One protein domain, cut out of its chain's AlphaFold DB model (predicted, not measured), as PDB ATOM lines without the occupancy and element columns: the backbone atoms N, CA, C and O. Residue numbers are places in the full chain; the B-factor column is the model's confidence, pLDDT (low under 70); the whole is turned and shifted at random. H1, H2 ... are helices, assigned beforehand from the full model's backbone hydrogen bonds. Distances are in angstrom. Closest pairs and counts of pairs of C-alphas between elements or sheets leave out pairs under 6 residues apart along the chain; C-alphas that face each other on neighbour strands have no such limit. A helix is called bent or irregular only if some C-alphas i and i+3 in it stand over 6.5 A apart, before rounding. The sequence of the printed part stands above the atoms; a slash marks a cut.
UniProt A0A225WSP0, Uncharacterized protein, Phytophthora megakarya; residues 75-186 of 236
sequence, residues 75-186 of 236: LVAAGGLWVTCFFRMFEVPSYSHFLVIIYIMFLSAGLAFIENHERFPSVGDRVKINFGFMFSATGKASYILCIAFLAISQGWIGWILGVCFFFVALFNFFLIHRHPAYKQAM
ATOM      1  N   LEU A  75     -19.546  27.534-134.087       77.31
ATOM      2  CA  LEU A  75     -19.873  28.717-134.874       77.31
ATOM      3  C   LEU A  75     -20.466  28.340-136.237       77.31
ATOM      4  O   LEU A  75     -21.451  28.937-136.664       77.31
ATOM      5  N   VAL A  76     -19.904  27.327-136.899       78.06
ATOM      6  CA  VAL A  76     -20.410  26.801-138.175       78.06
ATOM      7  C   VAL A  76     -21.777  26.148-137.980       78.06
ATOM      8  O   VAL A  76     -22.677  26.389-138.778       78.06
ATOM      9  N   ALA A  77     -21.973  25.384-136.905       75.19
ATOM     10  CA  ALA A  77     -23.265  24.797-136.567       75.19
ATOM     11  C   ALA A  77     -24.314  25.874-136.246       75.19
ATOM     12  O   ALA A  77     -25.430  25.807-136.755       75.19
ATOM     13  N   ALA A  78     -23.955  26.894-135.460       78.12
ATOM     14  CA  ALA A  78     -24.830  28.021-135.143       78.12
ATOM     15  C   ALA A  78     -25.202  28.825-136.399       78.12
ATOM     16  O   ALA A  78     -26.374  29.124-136.614       78.12
ATOM     17  N   GLY A  79     -24.224  29.126-137.258       80.75
ATOM     18  CA  GLY A  79     -24.445  29.816-138.529       80.75
ATOM     19  C   GLY A  79     -25.294  28.994-139.497       80.75
ATOM     20  O   GLY A  79     -26.255  29.509-140.065       80.75
ATOM     21  N   GLY A  80     -25.005  27.698-139.632       81.38
ATOM     22  CA  GLY A  80     -25.794  26.772-140.443       81.38
ATOM     23  C   GLY A  80     -27.238  26.661-139.956       81.38
ATOM     24  O   GLY A  80     -28.164  26.680-140.769       81.38
ATOM     25  N   LEU A  81     -27.448  26.621-138.637       79.69
ATOM     26  CA  LEU A  81     -28.779  26.641-138.033       79.69
ATOM     27  C   LEU A  81     -29.514  27.943-138.347       79.69
ATOM     28  O   LEU A  81     -30.654  27.899-138.797       79.69
ATOM     29  N   TRP A  82     -28.857  29.087-138.158       86.50
ATOM     30  CA  TRP A  82     -29.450  30.396-138.416       86.50
ATOM     31  C   TRP A  82     -29.892  30.533-139.877       86.50
ATOM     32  O   TRP A  82     -31.034  30.903-140.145       86.50
ATOM     33  N   VAL A  83     -29.026  30.149-140.820       85.88
ATOM     34  CA  VAL A  83     -29.322  30.160-142.261       85.88
ATOM     35  C   VAL A  83     -30.465  29.201-142.596       85.88
ATOM     36  O   VAL A  83     -31.386  29.559-143.327       85.88
ATOM     37  N   THR A  84     -30.460  27.995-142.026       82.56
ATOM     38  CA  THR A  84     -31.528  27.010-142.259       82.56
ATOM     39  C   THR A  84     -32.876  27.506-141.732       82.56
ATOM     40  O   THR A  84     -33.893  27.373-142.412       82.56
ATOM     41  N   CYS A  85     -32.896  28.112-140.542       83.88
ATOM     42  CA  CYS A  85     -34.088  28.733-139.971       83.88
ATOM     43  C   CYS A  85     -34.569  29.924-140.807       83.88
ATOM     44  O   CYS A  85     -35.772  30.059-141.018       83.88
ATOM     45  N   PHE A  86     -33.650  30.731-141.339       87.06
ATOM     46  CA  PHE A  86     -33.979  31.843-142.226       87.06
ATOM     47  C   PHE A  86     -34.701  31.368-143.494       87.06
ATOM     48  O   PHE A  86     -35.738  31.922-143.844       87.06
ATOM     49  N   PHE A  87     -34.227  30.300-144.141       85.25
ATOM     50  CA  PHE A  87     -34.933  29.716-145.288       85.25
ATOM     51  C   PHE A  87     -36.283  29.101-144.892       85.25
ATOM     52  O   PHE A  87     -37.288  29.328-145.563       85.25
ATOM     53  N   ARG A  88     -36.340  28.382-143.763       80.25
ATOM     54  CA  ARG A  88     -37.577  27.780-143.233       80.25
ATOM     55  C   ARG A  88     -38.658  28.799-142.886       80.25
ATOM     56  O   ARG A  88     -39.836  28.464-142.950       80.25
ATOM     57  N   MET A  89     -38.273  30.025-142.544       83.19
ATOM     58  CA  MET A  89     -39.202  31.114-142.251       83.19
ATOM     59  C   MET A  89     -40.132  31.424-143.435       83.19
ATOM     60  O   MET A  89     -41.288  31.776-143.211       83.19
ATOM     61  N   PHE A  90     -39.667  31.249-144.679       84.06
ATOM     62  CA  PHE A  90     -40.455  31.517-145.891       84.06
ATOM     63  C   PHE A  90     -41.389  30.369-146.295       84.06
ATOM     64  O   PHE A  90     -42.330  30.586-147.052       84.06
ATOM     65  N   GLU A  91     -41.152  29.157-145.793       81.38
ATOM     66  CA  GLU A  91     -41.941  27.961-146.124       81.38
ATOM     67  C   GLU A  91     -43.017  27.649-145.073       81.38
ATOM     68  O   GLU A  91     -43.721  26.644-145.185       81.38
ATOM     69  N   VAL A  92     -43.127  28.455-144.010       78.88
ATOM     70  CA  VAL A  92     -43.904  28.061-142.834       78.88
ATOM     71  C   VAL A  92     -45.415  28.277-143.042       78.88
ATOM     72  O   VAL A  92     -45.847  29.390-143.343       78.88
ATOM     73  N   PRO A  93     -46.255  27.243-142.847       76.62
ATOM     74  CA  PRO A  93     -47.693  27.341-143.113       76.62
ATOM     75  C   PRO A  93     -48.517  27.842-141.914       76.62
ATOM     76  O   PRO A  93     -49.714  28.077-142.048       76.62
ATOM     77  N   SER A  94     -47.916  27.970-140.724       83.88
ATOM     78  CA  SER A  94     -48.627  28.281-139.477       83.88
ATOM     79  C   SER A  94     -47.855  29.261-138.597       83.88
ATOM     80  O   SER A  94     -46.633  29.167-138.450       83.88
ATOM     81  N   TYR A  95     -48.594  30.169-137.956       83.69
ATOM     82  CA  TYR A  95     -48.054  31.204-137.073       83.69
ATOM     83  C   TYR A  95     -47.315  30.629-135.854       83.69
ATOM     84  O   TYR A  95     -46.286  31.159-135.443       83.69
ATOM     85  N   SER A  96     -47.773  29.503-135.299       84.38
ATOM     86  CA  SER A  96     -47.091  28.858-134.167       84.38
ATOM     87  C   SER A  96     -45.702  28.352-134.557       84.38
ATOM     88  O   SER A  96     -44.741  28.551-133.820       84.38
ATOM     89  N   HIS A  97     -45.574  27.754-135.743       82.06
ATOM     90  CA  HIS A  97     -44.282  27.306-136.263       82.06
ATOM     91  C   HIS A  97     -43.375  28.489-136.611       82.06
ATOM     92  O   HIS A  97     -42.188  28.462-136.297       82.06
ATOM     93  N   PHE A  98     -43.940  29.568-137.158       84.81
ATOM     94  CA  PHE A  98     -43.218  30.815-137.405       84.81
ATOM     95  C   PHE A  98     -42.565  31.373-136.131       84.81
ATOM     96  O   PHE A  98     -41.371  31.676-136.128       84.81
ATOM     97  N   LEU A  99     -43.315  31.444-135.024       87.50
ATOM     98  CA  LEU A  99     -42.785  31.925-133.746       87.50
ATOM     99  C   LEU A  99     -41.664  31.037-133.207       87.50
ATOM    100  O   LEU A  99     -40.664  31.552-132.707       87.50
ATOM    101  N   VAL A 100     -41.794  29.715-133.334       86.69
ATOM    102  CA  VAL A 100     -40.742  28.791-132.893       86.69
ATOM    103  C   VAL A 100     -39.484  28.938-133.754       86.69
ATOM    104  O   VAL A 100     -38.387  28.947-133.203       86.69
ATOM    105  N   ILE A 101     -39.609  29.127-135.071       85.19
ATOM    106  CA  ILE A 101     -38.461  29.376-135.960       85.19
ATOM    107  C   ILE A 101     -37.727  30.657-135.558       85.19
ATOM    108  O   ILE A 101     -36.505  30.632-135.417       85.19
ATOM    109  N   ILE A 102     -38.452  31.751-135.307       87.62
ATOM    110  CA  ILE A 102     -37.854  33.003-134.819       87.62
ATOM    111  C   ILE A 102     -37.141  32.775-133.483       87.62
ATOM    112  O   ILE A 102     -36.026  33.257-133.283       87.62
ATOM    113  N   TYR A 103     -37.746  32.003-132.580       88.38
ATOM    114  CA  TYR A 103     -37.131  31.674-131.297       88.38
ATOM    115  C   TYR A 103     -35.817  30.903-131.485       88.38
ATOM    116  O   TYR A 103     -34.798  31.261-130.899       88.38
ATOM    117  N   ILE A 104     -35.802  29.901-132.369       86.19
ATOM    118  CA  ILE A 104     -34.593  29.142-132.716       86.19
ATOM    119  C   ILE A 104     -33.540  30.055-133.367       86.19
ATOM    120  O   ILE A 104     -32.357  29.915-133.060       86.19
ATOM    121  N   MET A 105     -33.934  31.032-134.194       86.31
ATOM    122  CA  MET A 105     -33.001  32.016-134.759       86.31
ATOM    123  C   MET A 105     -32.314  32.839-133.667       86.31
ATOM    124  O   MET A 105     -31.085  32.930-133.666       86.31
ATOM    125  N   PHE A 106     -33.068  33.382-132.708       87.38
ATOM    126  CA  PHE A 106     -32.481  34.109-131.577       87.38
ATOM    127  C   PHE A 106     -31.579  33.214-130.727       87.38
ATOM    128  O   PHE A 106     -30.495  33.643-130.337       87.38
ATOM    129  N   LEU A 107     -31.979  31.963-130.488       85.81
ATOM    130  CA  LEU A 107     -31.154  31.017-129.744       85.81
ATOM    131  C   LEU A 107     -29.856  30.658-130.490       85.81
ATOM    132  O   LEU A 107     -28.792  30.568-129.886       85.81
ATOM    133  N   SER A 108     -29.901  30.510-131.816       82.25
ATOM    134  CA  SER A 108     -28.708  30.255-132.635       82.25
ATOM    135  C   SER A 108     -27.748  31.452-132.658       82.25
ATOM    136  O   SER A 108     -26.535  31.279-132.543       82.25
ATOM    137  N   ALA A 109     -28.282  32.676-132.708       82.00
ATOM    138  CA  ALA A 109     -27.492  33.895-132.583       82.00
ATOM    139  C   ALA A 109     -26.883  34.021-131.175       82.00
ATOM    140  O   ALA A 109     -25.715  34.377-131.037       82.00
ATOM    141  N   GLY A 110     -27.643  33.655-130.138       80.81
ATOM    142  CA  GLY A 110     -27.162  33.545-128.763       80.81
ATOM    143  C   GLY A 110     -26.023  32.534-128.622       80.81
ATOM    144  O   GLY A 110     -25.028  32.835-127.970       80.81
ATOM    145  N   LEU A 111     -26.109  31.380-129.293       78.69
ATOM    146  CA  LEU A 111     -25.038  30.379-129.324       78.69
ATOM    147  C   LEU A 111     -23.762  30.944-129.962       78.69
ATOM    148  O   LEU A 111     -22.684  30.820-129.385       78.69
ATOM    149  N   ALA A 112     -23.884  31.612-131.114       76.81
ATOM    150  CA  ALA A 112     -22.753  32.264-131.775       76.81
ATOM    151  C   ALA A 112     -22.135  33.368-130.899       76.81
ATOM    152  O   ALA A 112     -20.914  33.499-130.835       76.81
ATOM    153  N   PHE A 113     -22.968  34.130-130.186       75.19
ATOM    154  CA  PHE A 113     -22.530  35.172-129.265       75.19
ATOM    155  C   PHE A 113     -21.784  34.603-128.050       75.19
ATOM    156  O   PHE A 113     -20.689  35.061-127.726       75.19
ATOM    157  N   ILE A 114     -22.341  33.569-127.413       71.00
ATOM    158  CA  ILE A 114     -21.711  32.862-126.290       71.00
ATOM    159  C   ILE A 114     -20.394  32.248-126.728       71.00
ATOM    160  O   ILE A 114     -19.438  32.268-125.968       71.00
ATOM    161  N   GLU A 115     -20.294  31.736-127.946       70.00
ATOM    162  CA  GLU A 115     -19.034  31.188-128.420       70.00
ATOM    163  C   GLU A 115     -18.003  32.284-128.733       70.00
ATOM    164  O   GLU A 115     -16.804  32.087-128.546       70.00
ATOM    165  N   ASN A 116     -18.451  33.483-129.115       66.00
ATOM    166  CA  ASN A 116     -17.576  34.627-129.362       66.00
ATOM    167  C   ASN A 116     -17.190  35.451-128.120       66.00
ATOM    168  O   ASN A 116     -16.437  36.416-128.269       66.00
ATOM    169  N   HIS A 117     -17.638  35.080-126.916       61.00
ATOM    170  CA  HIS A 117     -17.447  35.885-125.702       61.00
ATOM    171  C   HIS A 117     -15.977  36.195-125.371       61.00
ATOM    172  O   HIS A 117     -15.686  37.262-124.838       61.00
ATOM    173  N   GLU A 118     -15.039  35.316-125.734       53.59
ATOM    174  CA  GLU A 118     -13.599  35.531-125.521       53.59
ATOM    175  C   GLU A 118     -13.034  36.684-126.369       53.59
ATOM    176  O   GLU A 118     -12.024  37.275-126.008       53.59
ATOM    177  N   ARG A 119     -13.679  37.036-127.493       52.31
ATOM    178  CA  ARG A 119     -13.278  38.196-128.312       52.31
ATOM    179  C   ARG A 119     -13.888  39.516-127.832       52.31
ATOM    180  O   ARG A 119     -13.437  40.568-128.269       52.31
ATOM    181  N   PHE A 120     -14.884  39.472-126.944       49.66
ATOM    182  CA  PHE A 120     -15.573  40.654-126.417       49.66
ATOM    183  C   PHE A 120     -15.752  40.559-124.889       49.66
ATOM    184  O   PHE A 120     -16.880  40.411-124.403       49.66
ATOM    185  N   PRO A 121     -14.655  40.666-124.111       52.44
ATOM    186  CA  PRO A 121     -14.686  40.514-122.652       52.44
ATOM    187  C   PRO A 121     -15.645  41.499-121.963       52.44
ATOM    188  O   PRO A 121     -16.361  41.118-121.039       52.44
ATOM    189  N   SER A 122     -15.782  42.729-122.480       50.41
ATOM    190  CA  SER A 122     -16.645  43.757-121.870       50.41
ATOM    191  C   SER A 122     -18.143  43.421-121.881       50.41
ATOM    192  O   SER A 122     -18.888  43.897-121.021       50.41
ATOM    193  N   VAL A 123     -18.601  42.598-122.832       52.59
ATOM    194  CA  VAL A 123     -20.002  42.157-122.912       52.59
ATOM    195  C   VAL A 123     -20.186  40.825-122.182       52.59
ATOM    196  O   VAL A 123     -21.216  40.614-121.542       52.59
ATOM    197  N   GLY A 124     -19.161  39.965-122.192       55.72
ATOM    198  CA  GLY A 124     -19.136  38.714-121.436       55.72
ATOM    199  C   GLY A 124     -19.301  38.924-119.929       55.72
ATOM    200  O   GLY A 124     -20.103  38.230-119.308       55.72
ATOM    201  N   ASP A 125     -18.637  39.931-119.360       57.03
ATOM    202  CA  ASP A 125     -18.717  40.224-117.924       57.03
ATOM    203  C   ASP A 125     -20.102  40.728-117.495       57.03
ATOM    204  O   ASP A 125     -20.617  40.336-116.448       57.03
ATOM    205  N   ARG A 126     -20.774  41.523-118.338       56.25
ATOM    206  CA  ARG A 126     -22.139  42.003-118.055       56.25
ATOM    207  C   ARG A 126     -23.190  40.900-118.172       56.25
ATOM    208  O   ARG A 126     -24.158  40.885-117.411       56.25
ATOM    209  N   VAL A 127     -22.994  39.963-119.100       56.84
ATOM    210  CA  VAL A 127     -23.884  38.806-119.276       56.84
ATOM    211  C   VAL A 127     -23.612  37.738-118.213       56.84
ATOM    212  O   VAL A 127     -24.567  37.143-117.725       56.84
ATOM    213  N   LYS A 128     -22.365  37.546-117.753       57.78
ATOM    214  CA  LYS A 128     -22.014  36.631-116.643       57.78
ATOM    215  C   LYS A 128     -22.734  36.958-115.338       57.78
ATOM    216  O   LYS A 128     -23.096  36.039-114.610       57.78
ATOM    217  N   ILE A 129     -22.967  38.239-115.057       58.97
ATOM    218  CA  ILE A 129     -23.661  38.676-113.837       58.97
ATOM    219  C   ILE A 129     -25.115  38.169-113.801       58.97
ATOM    220  O   ILE A 129     -25.618  37.850-112.729       58.97
ATOM    221  N   ASN A 130     -25.773  38.029-114.961       62.38
ATOM    222  CA  ASN A 130     -27.179  37.602-115.059       62.38
ATOM    223  C   ASN A 130     -27.350  36.147-115.540       62.38
ATOM    224  O   ASN A 130     -28.313  35.478-115.184       62.38
ATOM    225  N   PHE A 131     -26.404  35.643-116.333       59.75
ATOM    226  CA  PHE A 131     -26.430  34.336-116.993       59.75
ATOM    227  C   PHE A 131     -25.093  33.598-116.833       59.75
ATOM    228  O   PHE A 131     -24.606  32.952-117.760       59.75
ATOM    229  N   GLY A 132     -24.488  33.652-115.642       54.31
ATOM    230  CA  GLY A 132     -23.238  32.943-115.332       54.31
ATOM    231  C   GLY A 132     -23.302  31.434-115.607       54.31
ATOM    232  O   GLY A 132     -22.295  30.822-115.957       54.31
ATOM    233  N   PHE A 133     -24.505  30.852-115.570       62.88
ATOM    234  CA  PHE A 133     -24.760  29.464-115.961       62.88
ATOM    235  C   PHE A 133     -24.366  29.166-117.423       62.88
ATOM    236  O   PHE A 133     -23.840  28.088-117.692       62.88
ATOM    237  N   MET A 134     -24.545  30.112-118.356       57.62
ATOM    238  CA  MET A 134     -24.259  29.909-119.787       57.62
ATOM    239  C   MET A 134     -22.761  29.879-120.117       57.62
ATOM    240  O   MET A 134     -22.385  29.441-121.203       57.62
ATOM    241  N   PHE A 135     -21.901  30.305-119.189       58.28
ATOM    242  CA  PHE A 135     -20.445  30.250-119.347       58.28
ATOM    243  C   PHE A 135     -19.837  28.938-118.839       58.28
ATOM    244  O   PHE A 135     -18.672  28.662-119.113       58.28
ATOM    245  N   SER A 136     -20.615  28.109-118.139       60.00
ATOM    246  CA  SER A 136     -20.188  26.762-117.763       60.00
ATOM    247  C   SER A 136     -20.260  25.822-118.967       60.00
ATOM    248  O   SER A 136     -21.207  25.870-119.754       60.00
ATOM    249  N   ALA A 137     -19.310  24.893-119.063       61.12
ATOM    250  CA  ALA A 137     -19.299  23.844-120.082       61.12
ATOM    251  C   ALA A 137     -20.613  23.030-120.096       61.12
ATOM    252  O   ALA A 137     -21.168  22.730-121.153       61.12
ATOM    253  N   THR A 138     -21.178  22.751-118.915       64.44
ATOM    254  CA  THR A 138     -22.486  22.088-118.785       64.44
ATOM    255  C   THR A 138     -23.641  22.962-119.280       64.44
ATOM    256  O   THR A 138     -24.565  22.452-119.912       64.44
ATOM    257  N   GLY A 139     -23.568  24.276-119.052       69.50
ATOM    258  CA  GLY A 139     -24.564  25.243-119.510       69.50
ATOM    259  C   GLY A 139     -24.608  25.344-121.031       69.50
ATOM    260  O   GLY A 139     -25.680  25.212-121.619       69.50
ATOM    261  N   LYS A 140     -23.440  25.453-121.677       73.12
ATOM    262  CA  LYS A 140     -23.322  25.458-123.144       73.12
ATOM    263  C   LYS A 140     -23.930  24.206-123.775       73.12
ATOM    264  O   LYS A 140     -24.741  24.310-124.690       73.12
ATOM    265  N   ALA A 141     -23.603  23.023-123.253       72.00
ATOM    266  CA  ALA A 141     -24.150  21.778-123.785       72.00
ATOM    267  C   ALA A 141     -25.672  21.669-123.574       72.00
ATOM    268  O   ALA A 141     -26.389  21.284-124.496       72.00
ATOM    269  N   SER A 142     -26.182  22.070-122.401       75.31
ATOM    270  CA  SER A 142     -27.630  22.101-122.141       75.31
ATOM    271  C   SER A 142     -28.373  23.073-123.064       75.31
ATOM    272  O   SER A 142     -29.492  22.798-123.483       75.31
ATOM    273  N   TYR A 143     -27.731  24.177-123.451       80.50
ATOM    274  CA  TYR A 143     -28.302  25.157-124.365       80.50
ATOM    275  C   TYR A 143     -28.437  24.606-125.791       80.50
ATOM    276  O   TYR A 143     -29.511  24.697-126.387       80.50
ATOM    277  N   ILE A 144     -27.388  23.960-126.313       80.69
ATOM    278  CA  ILE A 144     -27.426  23.297-127.629       80.69
ATOM    279  C   ILE A 144     -28.461  22.158-127.622       80.69
ATOM    280  O   ILE A 144     -29.190  21.974-128.595       80.69
ATOM    281  N   LEU A 145     -28.593  21.438-126.503       81.44
ATOM    282  CA  LEU A 145     -29.610  20.402-126.326       81.44
ATOM    283  C   LEU A 145     -31.041  20.970-126.390       81.44
ATOM    284  O   LEU A 145     -31.892  20.409-127.078       81.44
ATOM    285  N   CYS A 146     -31.305  22.101-125.730       83.75
ATOM    286  CA  CYS A 146     -32.599  22.786-125.818       83.75
ATOM    287  C   CYS A 146     -32.928  23.203-127.259       83.75
ATOM    288  O   CYS A 146     -34.053  23.005-127.715       83.75
ATOM    289  N   ILE A 147     -31.946  23.730-127.995       84.62
ATOM    290  CA  ILE A 147     -32.103  24.088-129.412       84.62
ATOM    291  C   ILE A 147     -32.445  22.854-130.256       84.62
ATOM    292  O   ILE A 147     -33.343  22.918-131.096       84.62
ATOM    293  N   ALA A 148     -31.778  21.722-130.014       83.19
ATOM    294  CA  ALA A 148     -32.053  20.478-130.725       83.19
ATOM    295  C   ALA A 148     -33.500  20.005-130.499       83.19
ATOM    296  O   ALA A 148     -34.201  19.703-131.463       83.19
ATOM    297  N   PHE A 149     -33.992  20.024-129.255       85.19
ATOM    298  CA  PHE A 149     -35.387  19.673-128.960       85.19
ATOM    299  C   PHE A 149     -36.396  20.634-129.596       85.19
ATOM    300  O   PHE A 149     -37.421  20.197-130.124       85.19
ATOM    301  N   LEU A 150     -36.101  21.935-129.604       85.06
ATOM    302  CA  LEU A 150     -36.944  22.920-130.281       85.06
ATOM    303  C   LEU A 150     -36.980  22.694-131.796       85.06
ATOM    304  O   LEU A 150     -38.051  22.795-132.392       85.06
ATOM    305  N   ALA A 151     -35.862  22.312-132.415       82.31
ATOM    306  CA  ALA A 151     -35.820  21.959-133.831       82.31
ATOM    307  C   ALA A 151     -36.653  20.700-134.136       82.31
ATOM    308  O   ALA A 151     -37.431  20.707-135.088       82.31
ATOM    309  N   ILE A 152     -36.583  19.669-133.283       83.94
ATOM    310  CA  ILE A 152     -37.395  18.439-133.396       83.94
ATOM    311  C   ILE A 152     -38.899  18.754-133.407       83.94
ATOM    312  O   ILE A 152     -39.662  18.094-134.112       83.94
ATOM    313  N   SER A 153     -39.334  19.788-132.680       82.31
ATOM    314  CA  SER A 153     -40.748  20.194-132.631       82.31
ATOM    315  C   SER A 153     -41.309  20.724-133.964       82.31
ATOM    316  O   SER A 153     -42.524  20.838-134.110       82.31
ATOM    317  N   GLN A 154     -40.462  21.029-134.957       76.44
ATOM    318  CA  GLN A 154     -40.865  21.619-136.244       76.44
ATOM    319  C   GLN A 154     -41.368  20.604-137.290       76.44
ATOM    320  O   GLN A 154     -41.482  20.928-138.470       76.44
ATOM    321  N   GLY A 155     -41.691  19.377-136.876       77.38
ATOM    322  CA  GLY A 155     -42.197  18.319-137.755       77.38
ATOM    323  C   GLY A 155     -41.079  17.502-138.407       77.38
ATOM    324  O   GLY A 155     -39.942  17.513-137.948       77.38
ATOM    325  N   TRP A 156     -41.387  16.768-139.478       80.12
ATOM    326  CA  TRP A 156     -40.481  15.758-140.054       80.12
ATOM    327  C   TRP A 156     -39.108  16.314-140.477       80.12
ATOM    328  O   TRP A 156     -38.072  15.713-140.190       80.12
ATOM    329  N   ILE A 157     -39.086  17.500-141.091       71.81
ATOM    330  CA  ILE A 157     -37.854  18.181-141.508       71.81
ATOM    331  C   ILE A 157     -37.055  18.678-140.292       71.81
ATOM    332  O   ILE A 157     -35.826  18.616-140.271       71.81
ATOM    333  N   GLY A 158     -37.769  19.140-139.261       77.00
ATOM    334  CA  GLY A 158     -37.208  19.558-137.981       77.00
ATOM    335  C   GLY A 158     -36.631  18.386-137.198       77.00
ATOM    336  O   GLY A 158     -35.645  18.548-136.491       77.00
ATOM    337  N   TRP A 159     -37.177  17.188-137.393       82.19
ATOM    338  CA  TRP A 159     -36.690  15.951-136.798       82.19
ATOM    339  C   TRP A 159     -35.296  15.587-137.316       82.19
ATOM    340  O   TRP A 159     -34.391  15.352-136.523       82.19
ATOM    341  N   ILE A 160     -35.089  15.625-138.637       80.25
ATOM    342  CA  ILE A 160     -33.785  15.344-139.260       80.25
ATOM    343  C   ILE A 160     -32.747  16.373-138.809       80.25
ATOM    344  O   ILE A 160     -31.657  16.009-138.365       80.25
ATOM    345  N   LEU A 161     -33.102  17.660-138.877       75.12
ATOM    346  CA  LEU A 161     -32.242  18.746-138.412       75.12
ATOM    347  C   LEU A 161     -31.925  18.597-136.924       75.12
ATOM    348  O   LEU A 161     -30.762  18.594-136.539       75.12
ATOM    349  N   GLY A 162     -32.944  18.410-136.097       78.00
ATOM    350  CA  GLY A 162     -32.824  18.283-134.654       78.00
ATOM    351  C   GLY A 162     -31.998  17.075-134.220       78.00
ATOM    352  O   GLY A 162     -31.189  17.214-133.312       78.00
ATOM    353  N   VAL A 163     -32.105  15.930-134.902       81.69
ATOM    354  CA  VAL A 163     -31.236  14.762-134.672       81.69
ATOM    355  C   VAL A 163     -29.793  15.065-135.079       81.69
ATOM    356  O   VAL A 163     -28.868  14.761-134.328       81.69
ATOM    357  N   CYS A 164     -29.578  15.719-136.221       73.88
ATOM    358  CA  CYS A 164     -28.243  16.139-136.650       73.88
ATOM    359  C   CYS A 164     -27.601  17.087-135.615       73.88
ATOM    360  O   CYS A 164     -26.468  16.879-135.181       73.88
ATOM    361  N   PHE A 165     -28.366  18.061-135.113       70.25
ATOM    362  CA  PHE A 165     -27.938  18.978-134.052       70.25
ATOM    363  C   PHE A 165     -27.807  18.310-132.682       70.25
ATOM    364  O   PHE A 165     -26.960  18.714-131.892       70.25
ATOM    365  N   PHE A 166     -28.578  17.263-132.401       78.25
ATOM    366  CA  PHE A 166     -28.422  16.449-131.201       78.25
ATOM    367  C   PHE A 166     -27.076  15.717-131.205       78.25
ATOM    368  O   PHE A 166     -26.394  15.691-130.184       78.25
ATOM    369  N   PHE A 167     -26.628  15.211-132.359       75.75
ATOM    370  CA  PHE A 167     -25.271  14.681-132.495       75.75
ATOM    371  C   PHE A 167     -24.208  15.771-132.347       75.75
ATOM    372  O   PHE A 167     -23.214  15.539-131.667       75.75
ATOM    373  N   VAL A 168     -24.423  16.974-132.885       70.56
ATOM    374  CA  VAL A 168     -23.525  18.122-132.645       70.56
ATOM    375  C   VAL A 168     -23.465  18.481-131.153       70.56
ATOM    376  O   VAL A 168     -22.386  18.753-130.626       70.56
ATOM    377  N   ALA A 169     -24.593  18.423-130.438       67.62
ATOM    378  CA  ALA A 169     -24.665  18.625-128.991       67.62
ATOM    379  C   ALA A 169     -23.939  17.514-128.221       67.62
ATOM    380  O   ALA A 169     -23.220  17.795-127.266       67.62
ATOM    381  N   LEU A 170     -24.086  16.258-128.652       68.69
ATOM    382  CA  LEU A 170     -23.381  15.116-128.079       68.69
ATOM    383  C   LEU A 170     -21.880  15.190-128.333       68.69
ATOM    384  O   LEU A 170     -21.123  14.922-127.412       68.69
ATOM    385  N   PHE A 171     -21.429  15.599-129.519       66.62
ATOM    386  CA  PHE A 171     -20.015  15.863-129.782       66.62
ATOM    387  C   PHE A 171     -19.485  16.972-128.868       66.62
ATOM    388  O   PHE A 171     -18.429  16.810-128.258       66.62
ATOM    389  N   ASN A 172     -20.259  18.047-128.685       66.56
ATOM    390  CA  ASN A 172     -19.949  19.105-127.722       66.56
ATOM    391  C   ASN A 172     -19.851  18.591-126.280       66.56
ATOM    392  O   ASN A 172     -18.909  18.922-125.563       66.56
ATOM    393  N   PHE A 173     -20.795  17.754-125.851       63.94
ATOM    394  CA  PHE A 173     -20.838  17.186-124.504       63.94
ATOM    395  C   PHE A 173     -19.738  16.136-124.273       63.94
ATOM    396  O   PHE A 173     -19.109  16.108-123.215       63.94
ATOM    397  N   PHE A 174     -19.462  15.299-125.274       61.53
ATOM    398  CA  PHE A 174     -18.446  14.250-125.238       61.53
ATOM    399  C   PHE A 174     -17.036  14.843-125.174       61.53
ATOM    400  O   PHE A 174     -16.200  14.336-124.431       61.53
ATOM    401  N   LEU A 175     -16.781  15.959-125.862       56.81
ATOM    402  CA  LEU A 175     -15.507  16.683-125.784       56.81
ATOM    403  C   LEU A 175     -15.242  17.266-124.389       56.81
ATOM    404  O   LEU A 175     -14.136  17.125-123.868       56.81
ATOM    405  N   ILE A 176     -16.268  17.820-123.736       54.91
ATOM    406  CA  ILE A 176     -16.179  18.303-122.347       54.91
ATOM    407  C   ILE A 176     -15.897  17.147-121.371       54.91
ATOM    408  O   ILE A 176     -15.194  17.326-120.375       54.91
ATOM    409  N   HIS A 177     -16.442  15.955-121.638       50.28
ATOM    410  CA  HIS A 177     -16.305  14.786-120.764       50.28
ATOM    411  C   HIS A 177     -15.036  13.946-121.007       50.28
ATOM    412  O   HIS A 177     -14.583  13.276-120.078       50.28
ATOM    413  N   ARG A 178     -14.445  13.967-122.212       47.66
ATOM    414  CA  ARG A 178     -13.274  13.144-122.582       47.66
ATOM    415  C   ARG A 178     -11.930  13.765-122.162       47.66
ATOM    416  O   ARG A 178     -10.985  13.005-121.972       47.66
ATOM    417  N   HIS A 179     -11.841  15.086-121.950       48.44
ATOM    418  CA  HIS A 179     -10.621  15.768-121.479       48.44
ATOM    419  C   HIS A 179     -10.817  16.498-120.128       48.44
ATOM    420  O   HIS A 179     -11.243  17.654-120.099       48.44
ATOM    421  N   PRO A 180     -10.435  15.896-118.981       44.38
ATOM    422  CA  PRO A 180     -10.481  16.557-117.667       44.38
ATOM    423  C   PRO A 180      -9.544  17.779-117.533       44.38
ATOM    424  O   PRO A 180      -9.737  18.586-116.626       44.38
ATOM    425  N   ALA A 181      -8.597  17.980-118.459       47.12
ATOM    426  CA  ALA A 181      -7.793  19.207-118.561       47.12
ATOM    427  C   ALA A 181      -8.625  20.441-118.985       47.12
ATOM    428  O   ALA A 181      -8.329  21.562-118.583       47.12
ATOM    429  N   TYR A 182      -9.727  20.234-119.717       47.47
ATOM    430  CA  TYR A 182     -10.658  21.291-120.135       47.47
ATOM    431  C   TYR A 182     -11.555  21.756-118.973       47.47
ATOM    432  O   TYR A 182     -11.894  22.935-118.858       47.47
ATOM    433  N   LYS A 183     -11.865  20.845-118.035       44.56
ATOM    434  CA  LYS A 183     -12.528  21.209-116.775       44.56
ATOM    435  C   LYS A 183     -11.678  22.165-115.942       44.56
ATOM    436  O   LYS A 183     -12.251  23.048-115.324       44.56
ATOM    437  N   GLN A 184     -10.349  22.045-115.938       43.25
ATOM    438  CA  GLN A 184      -9.505  22.948-115.147       43.25
ATOM    439  C   GLN A 184      -9.306  24.326-115.793       43.25
ATOM    440  O   GLN A 184      -9.301  25.313-115.067       43.25
ATOM    441  N   ALA A 185      -9.254  24.421-117.126       48.84
ATOM    442  CA  ALA A 185      -9.170  25.711-117.824       48.84
ATOM    443  C   ALA A 185     -10.480  26.533-117.760       48.84
ATOM    444  O   ALA A 185     -10.431  27.760-117.747       48.84
ATOM    445  N   MET A 186     -11.651  25.879-117.673       43.06
ATOM    446  CA  MET A 186     -12.959  26.558-117.589       43.06
ATOM    447  C   MET A 186     -13.588  26.616-116.184       43.06
ATOM    448  O   MET A 186     -14.494  27.419-115.974       43.06
TER     449      MET A 186
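AT A GLANCE: This is residues 75 to 186 of the 236 residues of an uncharacterized protein of Phytophthora megakarya (UniProt A0A225WSP0). Four long helices, H1, H2, H4 and H5, make an up-and-down bundle of two helical hairpins, H1 with H2 and H4 with H5, joined side by side through H2 and H4 and only loosely closed between H1 and H5. At one end of the bundle, where H2 and H5 end and H4 begins, the irregular H3 and the short H6 turn across its long direction. The printed part has 112 residues with six named helices, H1 to H6 in chain order, and no named strand; the class is all helix. It is compact, with a radius of gyration of the C-alphas of 14.9 A, and only just elongated, spanning 47 by 31 by 20 A.

IN THESE COORDINATES: H1, residues 75 to 90, begins at C-alpha 75 at (-19.873, 28.717, -134.874) and is 23.5 A long from first to last C-alpha. H2, residues 95 to 115, is 30.3 A long and ends at C-alpha 115 at (-19.034, 31.188, -128.420). H3, residues 121 to 135, spans 12.2 A and is irregular: C-alphas 130 and 133 are 8.5 A apart. H4, residues 137 to 152, is 23.1 A long. H5, residues 156 to 178, is the longest at 32.4 A. H6, residues 180 to 186, spans 10.3 A and ends at C-alpha 186 at (-12.959, 26.558, -117.589).

HOW THE PARTS SIT: H1 and H2 form a hairpin and touch, closest at the C-alphas of Ala 78 and Ser 108, 5.1 A apart, at a shallow tilt of 18 degrees, opposite ways. H2 touches H4, closest at the C-alphas of Ile 104 and Ile 147, 6.5 A apart, at a shallow tilt of 23 degrees, opposite ways. H4, the hub, touches H2, H3 and H5. H3 and H4 only just touch, with 3 pairs of C-alphas within 8 A, and only at the corner; the closest C-alphas are those of Phe 133 and Gly 139, 5.5 A apart. H4 and H5 form a hairpin and touch, closest at the C-alphas of Ile 152 and Trp 159, 4.3 A apart, at a shallow tilt of 13 degrees, opposite ways. H1 and H5 are close but not clearly touching, with the C-alphas of Ala 77 and Val 168 closest at 7.7 A; H1 and H4 are near each other, and H2 and H5 are apart. H6 is close to but not clearly touching H4, about perpendicular at 86 degrees, with the C-alphas of Ala 137 and Met 186 closest at 7.3 A. In H2, H4 and H5 every O i to N i+4 pair is within hydrogen-bond range; the counts are 11 of 12 in H1, 6 of 11 in H3 and 2 of 3 in H6.

THE WHOLE: The two C-alphas farthest apart, those of Pro 93 and Ala 181, are 47.5 A apart. The printed part has no cut, and the five links are tight. The mean pLDDT of the printed part is 71.5; residues 116 to 139 and 169 to 186 are under 70.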